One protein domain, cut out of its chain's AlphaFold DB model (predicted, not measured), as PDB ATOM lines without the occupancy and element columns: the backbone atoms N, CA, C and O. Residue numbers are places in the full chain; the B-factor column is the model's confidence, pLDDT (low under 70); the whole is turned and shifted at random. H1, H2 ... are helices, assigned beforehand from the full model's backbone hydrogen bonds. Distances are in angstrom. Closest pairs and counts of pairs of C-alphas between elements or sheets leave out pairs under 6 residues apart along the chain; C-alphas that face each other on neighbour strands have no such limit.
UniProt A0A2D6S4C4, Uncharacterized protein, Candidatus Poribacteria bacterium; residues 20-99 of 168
ATOM      1  N   PHE A  20     141.898 153.979 182.199       86.12
ATOM      2  CA  PHE A  20     140.990 153.380 183.169       86.12
ATOM      3  C   PHE A  20     140.025 152.357 182.546       86.12
ATOM      4  O   PHE A  20     139.874 151.263 183.083       86.12
ATOM      5  N   ALA A  21     139.419 152.665 181.393       86.31
ATOM      6  CA  ALA A  21     138.512 151.744 180.707       86.31
ATOM      7  C   ALA A  21     139.249 150.494 180.203       86.31
ATOM      8  O   ALA A  21     138.739 149.385 180.323       86.31
ATOM      9  N   ILE A  22     140.485 150.653 179.720       88.94
ATOM     10  CA  ILE A  22     141.335 149.519 179.324       88.94
ATOM     11  C   ILE A  22     141.669 148.648 180.543       88.94
ATOM     12  O   ILE A  22     141.596 147.426 180.455       88.94
ATOM     13  N   GLY A  23     141.969 149.262 181.692       91.75
ATOM     14  CA  GLY A  23     142.189 148.551 182.955       91.75
ATOM     15  C   GLY A  23     140.969 147.739 183.399       91.75
ATOM     16  O   GLY A  23     141.112 146.575 183.763       91.75
ATOM     17  N   ILE A  24     139.764 148.312 183.293       90.12
ATOM     18  CA  ILE A  24     138.511 147.579 183.533       90.12
ATOM     19  C   ILE A  24     138.407 146.383 182.583       90.12
ATOM     20  O   ILE A  24     138.130 145.272 183.030       90.12
ATOM     21  N   GLY A  25     138.658 146.592 181.289       89.62
ATOM     22  CA  GLY A  25     138.628 145.527 180.288       89.62
ATOM     23  C   GLY A  25     139.596 144.393 180.622       89.62
ATOM     24  O   GLY A  25     139.193 143.234 180.620       89.62
ATOM     25  N   LEU A  26     140.836 144.713 180.994       91.88
ATOM     26  CA  LEU A  26     141.858 143.730 181.378       91.88
ATOM     27  C   LEU A  26     141.454 142.870 182.580       91.88
ATOM     28  O   LEU A  26     141.811 141.697 182.625       91.88
ATOM     29  N   VAL A  27     140.702 143.425 183.531       92.50
ATOM     30  CA  VAL A  27     140.181 142.669 184.681       92.50
ATOM     31  C   VAL A  27     138.936 141.864 184.303       92.50
ATOM     32  O   VAL A  27     138.775 140.729 184.749       92.50
ATOM     33  N   LEU A  28     138.055 142.416 183.467       90.75
ATOM     34  CA  LEU A  28     136.822 141.740 183.061       90.75
ATOM     35  C   LEU A  28     137.063 140.589 182.082       90.75
ATOM     36  O   LEU A  28     136.319 139.615 182.122       90.75
ATOM     37  N   VAL A  29     138.090 140.666 181.234       90.44
ATOM     38  CA  VAL A  29     138.442 139.610 180.269       90.44
ATOM     39  C   VAL A  29     138.646 138.237 180.932       90.44
ATOM     40  O   VAL A  29     137.951 137.302 180.530       90.44
ATOM     41  N   PRO A  30     139.517 138.055 181.946       88.69
ATOM     42  CA  PRO A  30     139.698 136.747 182.578       88.69
ATOM     43  C   PRO A  30     138.436 136.263 183.301       88.69
ATOM     44  O   PRO A  30     138.140 135.074 183.262       88.69
ATOM     45  N   ILE A  31     137.655 137.167 183.903       89.19
ATOM     46  CA  ILE A  31     136.383 136.825 184.563       89.19
ATOM     47  C   ILE A  31     135.368 136.317 183.532       89.19
ATOM     48  O   ILE A  31     134.732 135.283 183.730       89.19
ATOM     49  N   ASN A  32     135.245 137.023 182.408       89.06
ATOM     50  CA  ASN A  32     134.389 136.636 181.295       89.06
ATOM     51  C   ASN A  32     134.808 135.281 180.712       89.06
ATOM     52  O   ASN A  32     133.964 134.415 180.504       89.06
ATOM     53  N   ASN A  33     136.106 135.074 180.495       86.38
ATOM     54  CA  ASN A  33     136.631 133.825 179.949       86.38
ATOM     55  C   ASN A  33     136.435 132.650 180.912       86.38
ATOM     56  O   ASN A  33     136.070 131.560 180.481       86.38
ATOM     57  N   TYR A  34     136.606 132.874 182.217       85.75
ATOM     58  CA  TYR A  34     136.286 131.870 183.229       85.75
ATOM     59  C   TYR A  34     134.807 131.474 183.179       85.75
ATOM     60  O   TYR A  34     134.483 130.289 183.248       85.75
ATOM     61  N   TRP A  35     133.907 132.448 183.011       84.56
ATOM     62  CA  TRP A  35     132.485 132.159 182.864       84.56
ATOM     63  C   TRP A  35     132.200 131.355 181.592       84.56
ATOM     64  O   TRP A  35     131.548 130.318 181.683       84.56
ATOM     65  N   VAL A  36     132.752 131.755 180.443       81.69
ATOM     66  CA  VAL A  36     132.633 131.001 179.181       81.69
ATOM     67  C   VAL A  36     133.098 129.554 179.364       81.69
ATOM     68  O   VAL A  36     132.361 128.629 179.029       81.69
ATOM     69  N   PHE A  37     134.266 129.345 179.976       77.94
ATOM     70  CA  PHE A  37     134.803 128.011 180.245       77.94
ATOM     71  C   PHE A  37     133.916 127.198 181.197       77.94
ATOM     72  O   PHE A  37     133.667 126.013 180.975       77.94
ATOM     73  N   SER A  38     133.396 127.830 182.249       79.38
ATOM     74  CA  SER A  38     132.465 127.177 183.171       79.38
ATOM     75  C   SER A  38     131.139 126.827 182.493       79.38
ATOM     76  O   SER A  38     130.571 125.785 182.796       79.38
ATOM     77  N   SER A  39     130.629 127.656 181.585       76.12
ATOM     78  CA  SER A  39     129.405 127.354 180.835       76.12
ATOM     79  C   SER A  39     129.600 126.178 179.880       76.12
ATOM     80  O   SER A  39     128.727 125.313 179.823       76.12
ATOM     81  N   LEU A  40     130.760 126.105 179.217       72.75
ATOM     82  CA  LEU A  40     131.151 124.978 178.366       72.75
ATOM     83  C   LEU A  40     131.240 123.675 179.163       72.75
ATOM     84  O   LEU A  40     130.604 122.687 178.810       72.75
ATOM     85  N   ARG A  41     131.961 123.690 180.289       70.62
ATOM     86  CA  ARG A  41     132.176 122.498 181.123       70.62
ATOM     87  C   ARG A  41     130.882 121.893 181.683       70.62
ATOM     88  O   ARG A  41     130.859 120.708 181.995       70.62
ATOM     89  N   TRP A  42     129.845 122.703 181.869       65.44
ATOM     90  CA  TRP A  42     128.579 122.283 182.476       65.44
ATOM     91  C   TRP A  42     127.439 122.181 181.455       65.44
ATOM     92  O   TRP A  42     126.283 122.094 181.860       65.44
ATOM     93  N   GLU A  43     127.752 122.243 180.155       63.38
ATOM     94  CA  GLU A  43     126.793 122.192 179.040       63.38
ATOM     95  C   GLU A  43     125.613 123.179 179.168       63.38
ATOM     96  O   GLU A  43     124.552 122.996 178.577       63.38
ATOM     97  N   GLN A  44     125.785 124.282 179.907       57.94
ATOM     98  CA  GLN A  44     124.708 125.254 180.165       57.94
ATOM     99  C   GLN A  44     124.469 126.216 178.986       57.94
ATOM    100  O   GLN A  44     123.776 127.225 179.119       57.94
ATOM    101  N   GLY A  45     125.054 125.907 177.828       57.16
ATOM    102  CA  GLY A  45     124.997 126.677 176.594       57.16
ATOM    103  C   GLY A  45     126.387 126.889 176.000       57.16
ATOM    104  O   GLY A  45     127.371 127.021 176.724       57.16
ATOM    105  N   LEU A  46     126.451 126.953 174.669       59.16
ATOM    106  CA  LEU A  46     127.650 127.306 173.910       59.16
ATOM    107  C   LEU A  46     127.582 128.806 173.557       59.16
ATOM    108  O   LEU A  46     127.048 129.154 172.498       59.16
ATOM    109  N   PRO A  47     128.071 129.727 174.418       55.69
ATOM    110  CA  PRO A  47     128.050 131.170 174.150       55.69
ATOM    111  C   PRO A  47     128.662 131.559 172.808       55.69
ATOM    112  O   PRO A  47     128.296 132.592 172.257       55.69
ATOM    113  N   THR A  48     129.568 130.737 172.281       54.66
ATOM    114  CA  THR A  48     130.266 130.981 171.019       54.66
ATOM    115  C   THR A  48     129.550 130.453 169.783       54.66
ATOM    116  O   THR A  48     129.904 130.854 168.682       54.66
ATOM    117  N   THR A  49     128.520 129.618 169.941       52.25
ATOM    118  CA  THR A  49     127.711 129.113 168.815       52.25
ATOM    119  C   THR A  49     126.481 129.988 168.557       52.25
ATOM    120  O   THR A  49     125.871 129.917 167.493       52.25
ATOM    121  N   MET A  50     126.110 130.848 169.509       56.81
ATOM    122  CA  MET A  50     125.072 131.853 169.289       56.81
ATOM    123  C   MET A  50     125.658 133.070 168.567       56.81
ATOM    124  O   MET A  50     126.694 133.591 168.964       56.81
ATOM    125  N   SER A  51     124.956 133.573 167.542       54.69
ATOM    126  CA  SER A  51     125.381 134.736 166.737       54.69
ATOM    127  C   SER A  51     125.641 136.005 167.555       54.69
ATOM    128  O   SER A  51     126.254 136.950 167.062       54.69
ATOM    129  N   LEU A  52     125.158 136.045 168.798       62.72
ATOM    130  CA  LEU A  52     125.404 137.111 169.750       62.72
ATOM    131  C   LEU A  52     125.966 136.514 171.043       62.72
ATOM    132  O   LEU A  52     125.300 135.711 171.698       62.72
ATOM    133  N   PHE A  53     127.165 136.954 171.433       78.81
ATOM    134  CA  PHE A  53     127.803 136.561 172.690       78.81
ATOM    135  C   PHE A  53     126.981 137.059 173.887       78.81
ATOM    136  O   PHE A  53     127.137 138.199 174.339       78.81
ATOM    137  N   PHE A  54     126.081 136.218 174.401       80.75
ATOM    138  CA  PHE A  54     125.167 136.594 175.482       80.75
ATOM    139  C   PHE A  54     125.915 137.019 176.753       80.75
ATOM    140  O   PHE A  54     125.472 137.924 177.456       80.75
ATOM    141  N   ASN A  55     127.076 136.411 177.013       85.44
ATOM    142  CA  ASN A  55     127.968 136.746 178.119       85.44
ATOM    143  C   ASN A  55     128.445 138.204 178.021       85.44
ATOM    144  O   ASN A  55     128.360 138.954 178.994       85.44
ATOM    145  N   VAL A  56     128.853 138.641 176.826       87.75
ATOM    146  CA  VAL A  56     129.295 140.020 176.586       87.75
ATOM    147  C   VAL A  56     128.128 140.988 176.730       87.75
ATOM    148  O   VAL A  56     128.266 142.019 177.386       87.75
ATOM    149  N   ILE A  57     126.965 140.654 176.165       88.88
ATOM    150  CA  ILE A  57     125.765 141.495 176.273       88.88
ATOM    151  C   ILE A  57     125.330 141.650 177.728       88.88
ATOM    152  O   ILE A  57     124.995 142.758 178.145       88.88
ATOM    153  N   PHE A  58     125.379 140.578 178.517       89.56
ATOM    154  CA  PHE A  58     125.065 140.626 179.939       89.56
ATOM    155  C   PHE A  58     126.018 141.561 180.696       89.56
ATOM    156  O   PHE A  58     125.560 142.465 181.398       89.56
ATOM    157  N   ILE A  59     127.333 141.409 180.501       89.94
ATOM    158  CA  ILE A  59     128.342 142.263 181.149       89.94
ATOM    159  C   ILE A  59     128.168 143.725 180.730       89.94
ATOM    160  O   ILE A  59     128.173 144.612 181.581       89.94
ATOM    161  N   VAL A  60     127.975 143.999 179.440       89.94
ATOM    162  CA  VAL A  60     127.792 145.372 178.949       89.94
ATOM    163  C   VAL A  60     126.488 145.975 179.463       89.94
ATOM    164  O   VAL A  60     126.481 147.140 179.849       89.94
ATOM    165  N   THR A  61     125.410 145.197 179.554       90.31
ATOM    166  CA  THR A  61     124.144 145.655 180.149       90.31
ATOM    167  C   THR A  61     124.351 146.047 181.610       90.31
ATOM    168  O   THR A  61     123.964 147.145 182.008       90.31
ATOM    169  N   LEU A  62     125.045 145.210 182.387       91.88
ATOM    170  CA  LEU A  62     125.401 145.513 183.773       91.88
ATOM    171  C   LEU A  62     126.249 146.790 183.871       91.88
ATOM    172  O   LEU A  62     125.973 147.654 184.706       91.88
ATOM    173  N   LEU A  63     127.246 146.939 182.993       90.25
ATOM    174  CA  LEU A  63     128.099 148.126 182.934       90.25
ATOM    175  C   LEU A  63     127.303 149.385 182.590       90.25
ATOM    176  O   LEU A  63     127.557 150.425 183.185       90.25
ATOM    177  N   VAL A  64     126.331 149.312 181.680       90.25
ATOM    178  CA  VAL A  64     125.462 150.444 181.330       90.25
ATOM    179  C   VAL A  64     124.571 150.836 182.509       90.25
ATOM    180  O   VAL A  64     124.487 152.020 182.839       90.25
ATOM    181  N   THR A  65     123.948 149.866 183.185       90.19
ATOM    182  CA  THR A  65     123.124 150.127 184.376       90.19
ATOM    183  C   THR A  65     123.953 150.750 185.497       90.19
ATOM    184  O   THR A  65     123.545 151.751 186.092       90.19
ATOM    185  N   LEU A  66     125.146 150.210 185.753       89.19
ATOM    186  CA  LEU A  66     126.069 150.760 186.740       89.19
ATOM    187  C   LEU A  66     126.555 152.154 186.330       89.19
ATOM    188  O   LEU A  66     126.614 153.053 187.165       89.19
ATOM    189  N   ASN A  67     126.838 152.368 185.045       89.62
ATOM    190  CA  ASN A  67     127.256 153.664 184.527       89.62
ATOM    191  C   ASN A  67     126.174 154.732 184.713       89.62
ATOM    192  O   ASN A  67     126.494 155.863 185.064       89.62
ATOM    193  N   TYR A  68     124.897 154.383 184.541       88.00
ATOM    194  CA  TYR A  68     123.788 155.300 184.813       88.00
ATOM    195  C   TYR A  68     123.747 155.726 186.290       88.00
ATOM    196  O   TYR A  68     123.588 156.910 186.597       88.00
ATOM    197  N   ALA A  69     123.967 154.784 187.212       87.44
ATOM    198  CA  ALA A  69     124.073 155.089 188.639       87.44
ATOM    199  C   ALA A  69     125.312 155.952 188.951       87.44
ATOM    200  O   ALA A  69     125.206 156.955 189.658       87.44
ATOM    201  N   ILE A  70     126.475 155.625 188.381       86.81
ATOM    202  CA  ILE A  70     127.714 156.398 188.559       86.81
ATOM    203  C   ILE A  70     127.552 157.809 187.997       86.81
ATOM    204  O   ILE A  70     127.914 158.767 188.669       86.81
ATOM    205  N   ALA A  71     126.941 157.978 186.828       86.19
ATOM    206  CA  ALA A  71     126.675 159.293 186.253       86.19
ATOM    207  C   ALA A  71     125.797 160.166 187.164       86.19
ATOM    208  O   ALA A  71     125.926 161.392 187.157       86.19
ATOM    209  N   ARG A  72     124.932 159.547 187.982       84.19
ATOM    210  CA  ARG A  72     124.072 160.249 188.939       84.19
ATOM    211  C   ARG A  72     124.815 160.724 190.190       84.19
ATOM    212  O   ARG A  72     124.498 161.811 190.672       84.19
ATOM    213  N   PHE A  73     125.759 159.939 190.712       85.62
ATOM    214  CA  PHE A  73     126.457 160.237 191.975       85.62
ATOM    215  C   PHE A  73     127.871 160.811 191.790       85.62
ATOM    216  O   PHE A  73     128.318 161.627 192.591       85.62
ATOM    217  N   LEU A  74     128.576 160.396 190.740       84.19
ATOM    218  CA  LEU A  74     129.988 160.665 190.465       84.19
ATOM    219  C   LEU A  74     130.221 160.847 188.946       84.19
ATOM    220  O   LEU A  74     130.873 160.015 188.309       84.19
ATOM    221  N   PRO A  75     129.727 161.943 188.337       78.44
ATOM    222  CA  PRO A  75     129.745 162.139 186.882       78.44
ATOM    223  C   PRO A  75     131.153 162.123 186.265       78.44
ATOM    224  O   PRO A  75     131.308 161.712 185.120       78.44
ATOM    225  N   SER A  76     132.194 162.486 187.021       77.69
ATOM    226  CA  SER A  76     133.590 162.433 186.559       77.69
ATOM    227  C   SER A  76     134.097 161.006 186.289       77.69
ATOM    228  O   SER A  76     135.030 160.824 185.506       77.69
ATOM    229  N   TYR A  77     133.485 159.988 186.905       79.75
ATOM    230  CA  TYR A  77     133.832 158.573 186.723       79.75
ATOM    231  C   TYR A  77     132.912 157.845 185.736       79.75
ATOM    232  O   TYR A  77     133.148 156.676 185.441       79.75
ATOM    233  N   ALA A  78     131.891 158.519 185.196       84.62
ATOM    234  CA  ALA A  78     131.000 157.919 184.213       84.62
ATOM    235  C   ALA A  78     131.783 157.520 182.953       84.62
ATOM    236  O   ALA A  78     132.610 158.285 182.447       84.62
ATOM    237  N   LEU A  79     131.539 156.306 182.470       83.38
ATOM    238  CA  LEU A  79     132.054 155.778 181.216       83.38
ATOM    239  C   LEU A  79     131.378 156.478 180.038       83.38
ATOM    240  O   LEU A  79     130.157 156.670 180.013       83.38
ATOM    241  N   THR A  80     132.181 156.832 179.042       86.38
ATOM    242  CA  THR A  80     131.690 157.395 177.782       86.38
ATOM    243  C   THR A  80     131.157 156.291 176.865       86.38
ATOM    244  O   THR A  80     131.470 155.109 177.026       86.38
ATOM    245  N   GLN A  81     130.391 156.675 175.842       84.31
ATOM    246  CA  GLN A  81     129.939 155.742 174.806       84.31
ATOM    247  C   GLN A  81     131.116 155.032 174.115       84.31
ATOM    248  O   GLN A  81     131.041 153.832 173.859       84.31
ATOM    249  N   GLY A  82     132.216 155.752 173.856       85.56
ATOM    250  CA  GLY A  82     133.423 155.179 173.257       85.56
ATOM    251  C   GLY A  82     134.096 154.141 174.157       85.56
ATOM    252  O   GLY A  82     134.546 153.105 173.675       85.56
ATOM    253  N   GLU A  83     134.111 154.368 175.471       88.75
ATOM    254  CA  GLU A  83     134.675 153.422 176.444       88.75
ATOM    255  C   GLU A  83     133.824 152.156 176.577       88.75
ATOM    256  O   GLU A  83     134.372 151.056 176.583       88.75
ATOM    257  N   LEU A  84     132.493 152.285 176.613       88.75
ATOM    258  CA  LEU A  84     131.585 151.132 176.623       88.75
ATOM    259  C   LEU A  84     131.703 150.298 175.342       88.75
ATOM    260  O   LEU A  84     131.738 149.071 175.417       88.75
ATOM    261  N   LEU A  85     131.818 150.949 174.179       88.62
ATOM    262  CA  LEU A  85     132.035 150.255 172.909       88.62
ATOM    263  C   LEU A  85     133.395 149.545 172.886       88.62
ATOM    264  O   LEU A  85     133.483 148.405 172.442       88.62
ATOM    265  N   THR A  86     134.437 150.182 173.423       90.44
ATOM    266  CA  THR A  86     135.768 149.570 173.541       90.44
ATOM    267  C   THR A  86     135.722 148.324 174.424       90.44
ATOM    268  O   THR A  86     136.238 147.280 174.034       90.44
ATOM    269  N   LEU A  87     135.058 148.401 175.582       91.12
ATOM    270  CA  LEU A  87     134.872 147.261 176.486       91.12
ATOM    271  C   LEU A  87     134.090 146.128 175.816       91.12
ATOM    272  O   LEU A  87     134.492 144.972 175.922       91.12
ATOM    273  N   TYR A  88     133.020 146.459 175.092       90.88
ATOM    274  CA  TYR A  88     132.277 145.489 174.289       90.88
ATOM    275  C   TYR A  88     133.201 144.778 173.293       90.88
ATOM    276  O   TYR A  88     133.278 143.553 173.302       90.88
ATOM    277  N   THR A  89     133.970 145.527 172.499       90.44
ATOM    278  CA  THR A  89     134.894 144.954 171.513       90.44
ATOM    279  C   THR A  89     135.970 144.082 172.167       90.44
ATOM    280  O   THR A  89     136.211 142.971 171.697       90.44
ATOM    281  N   MET A  90     136.581 144.537 173.267       92.81
ATOM    282  CA  MET A  90     137.583 143.758 174.009       92.81
ATOM    283  C   MET A  90     137.012 142.422 174.497       92.81
ATOM    284  O   MET A  90     137.631 141.376 174.303       92.81
ATOM    285  N   LEU A  91     135.818 142.445 175.094       90.25
ATOM    286  CA  LEU A  91     135.162 141.249 175.620       90.25
ATOM    287  C   LEU A  91     134.689 140.306 174.509       90.25
ATOM    288  O   LEU A  91     134.808 139.090 174.657       90.25
ATOM    289  N   SER A  92     134.192 140.837 173.390       88.31
ATOM    290  CA  SER A  92     133.804 140.039 172.222       88.31
ATOM    291  C   SER A  92     134.994 139.306 171.611       88.31
ATOM    292  O   SER A  92     134.907 138.101 171.394       88.31
ATOM    293  N   ILE A  93     136.116 139.998 171.388       88.81
ATOM    294  CA  ILE A  93     137.330 139.378 170.839       88.81
ATOM    295  C   ILE A  93     137.866 138.315 171.805       88.81
ATOM    296  O   ILE A  93     138.161 137.198 171.386       88.81
ATOM    297  N   ALA A  94     137.934 138.625 173.104       87.38
ATOM    298  CA  ALA A  94     138.386 137.667 174.111       87.38
ATOM    299  C   ALA A  94     137.493 136.416 174.178       87.38
ATOM    300  O   ALA A  94     138.012 135.304 174.244       87.38
ATOM    301  N   SER A  95     136.169 136.591 174.103       84.75
ATOM    302  CA  SER A  95     135.206 135.480 174.092       84.75
ATOM    303  C   SER A  95     135.330 134.624 172.837       84.75
ATOM    304  O   SER A  95     135.251 133.405 172.932       84.75
ATOM    305  N   ALA A  96     135.549 135.242 171.672       81.62
ATOM    306  CA  ALA A  96     135.750 134.525 170.416       81.62
ATOM    307  C   ALA A  96     137.021 133.664 170.456       81.62
ATOM    308  O   ALA A  96     136.999 132.514 170.029       81.62
ATOM    309  N   ILE A  97     138.110 134.195 171.022       80.88
ATOM    310  CA  ILE A  97     139.384 133.476 171.148       80.88
ATOM    311  C   ILE A  97     139.298 132.347 172.183       80.88
ATOM    312  O   ILE A  97     139.834 131.264 171.970       80.88
ATOM    313  N   CYS A  98     138.626 132.596 173.307       76.81
ATOM    314  CA  CYS A  98     138.451 131.619 174.383       76.81
ATOM    315  C   CYS A  98     137.326 130.604 174.103       76.81
ATOM    316  O   CYS A  98     137.071 129.721 174.921       76.81
ATOM    317  N   GLY A  99     136.618 130.758 172.985       70.69
ATOM    318  CA  GLY A  99     135.510 129.900 172.606       70.69
ATOM    319  C   GLY A  99     135.923 128.454 172.372       70.69
ATOM    320  O   GLY A  99     137.082 128.171 172.063       70.69
TER     321      GLY A  99
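Overview. This is residues 20 to 99 of the 168 residues of an uncharacterized protein of Candidatus Poribacteria bacterium (UniProt A0A2D6S4C4). Three helices run lengthwise in a rod, their centres making a triangle, with H3 alongside H1 and opposite ways to H2. H1 and H2 are shifted along the rod and meet only over a few residues, and the long link between them lies toward the end of the rod where H1 ends. The printed part has 80 residues, with three named helices in the order H1, H2, H3 and no named strand; its class is all helix. It is compact, with a radius of gyration of the C-alphas of 13.4 A, and spans 41 by 20 by 19 A.

Arrangement. Start at H1, residues 20 to 41, which has a kink of 26 degrees near residue 28. It touches H2, residues 54 to 73, with residues 32 to 36 alone; look at Asn 32 and Asn 55, whose C-alphas are the closest at 7.2 A. This helical hairpin has a tilt of 36 degrees, only just steep, opposite ways. H2 and H3, residues 81 to 97, are a helical hairpin too, at a shallow tilt of 24 degrees; H2 touches H3 with residues 56 to 64 alone, and the closest C-alphas, of Val 56 and Leu 91, are 6.1 A apart. H1 and H3 touch and run the same way at a tilt of 35.0 degrees, only just shallow; their closest C-alphas, of Gly 25 and Leu 87, are 5.6 A apart. Every O i to N i+4 pair is within hydrogen-bond range in H2 and H3, and 16 of 18 in H1.

Along the chain. Find C-alpha 20 at (140.990, 153.380, 183.169); from there H1 runs 32.2 A to C-alpha 41. H2 begins at C-alpha 54, (125.167, 136.594, 175.482), and is 28.9 A long. H3 is 24.5 A long and ends at C-alpha 97, (139.384, 133.476, 171.148).

Size, cuts and confidence. The C-alphas farthest apart, of Glu 43 and Ser 76, are 41.5 A apart. The printed part has no cut. The link from H1 to H2 is long, and pLDDT is under 70 at residues 42 to 52.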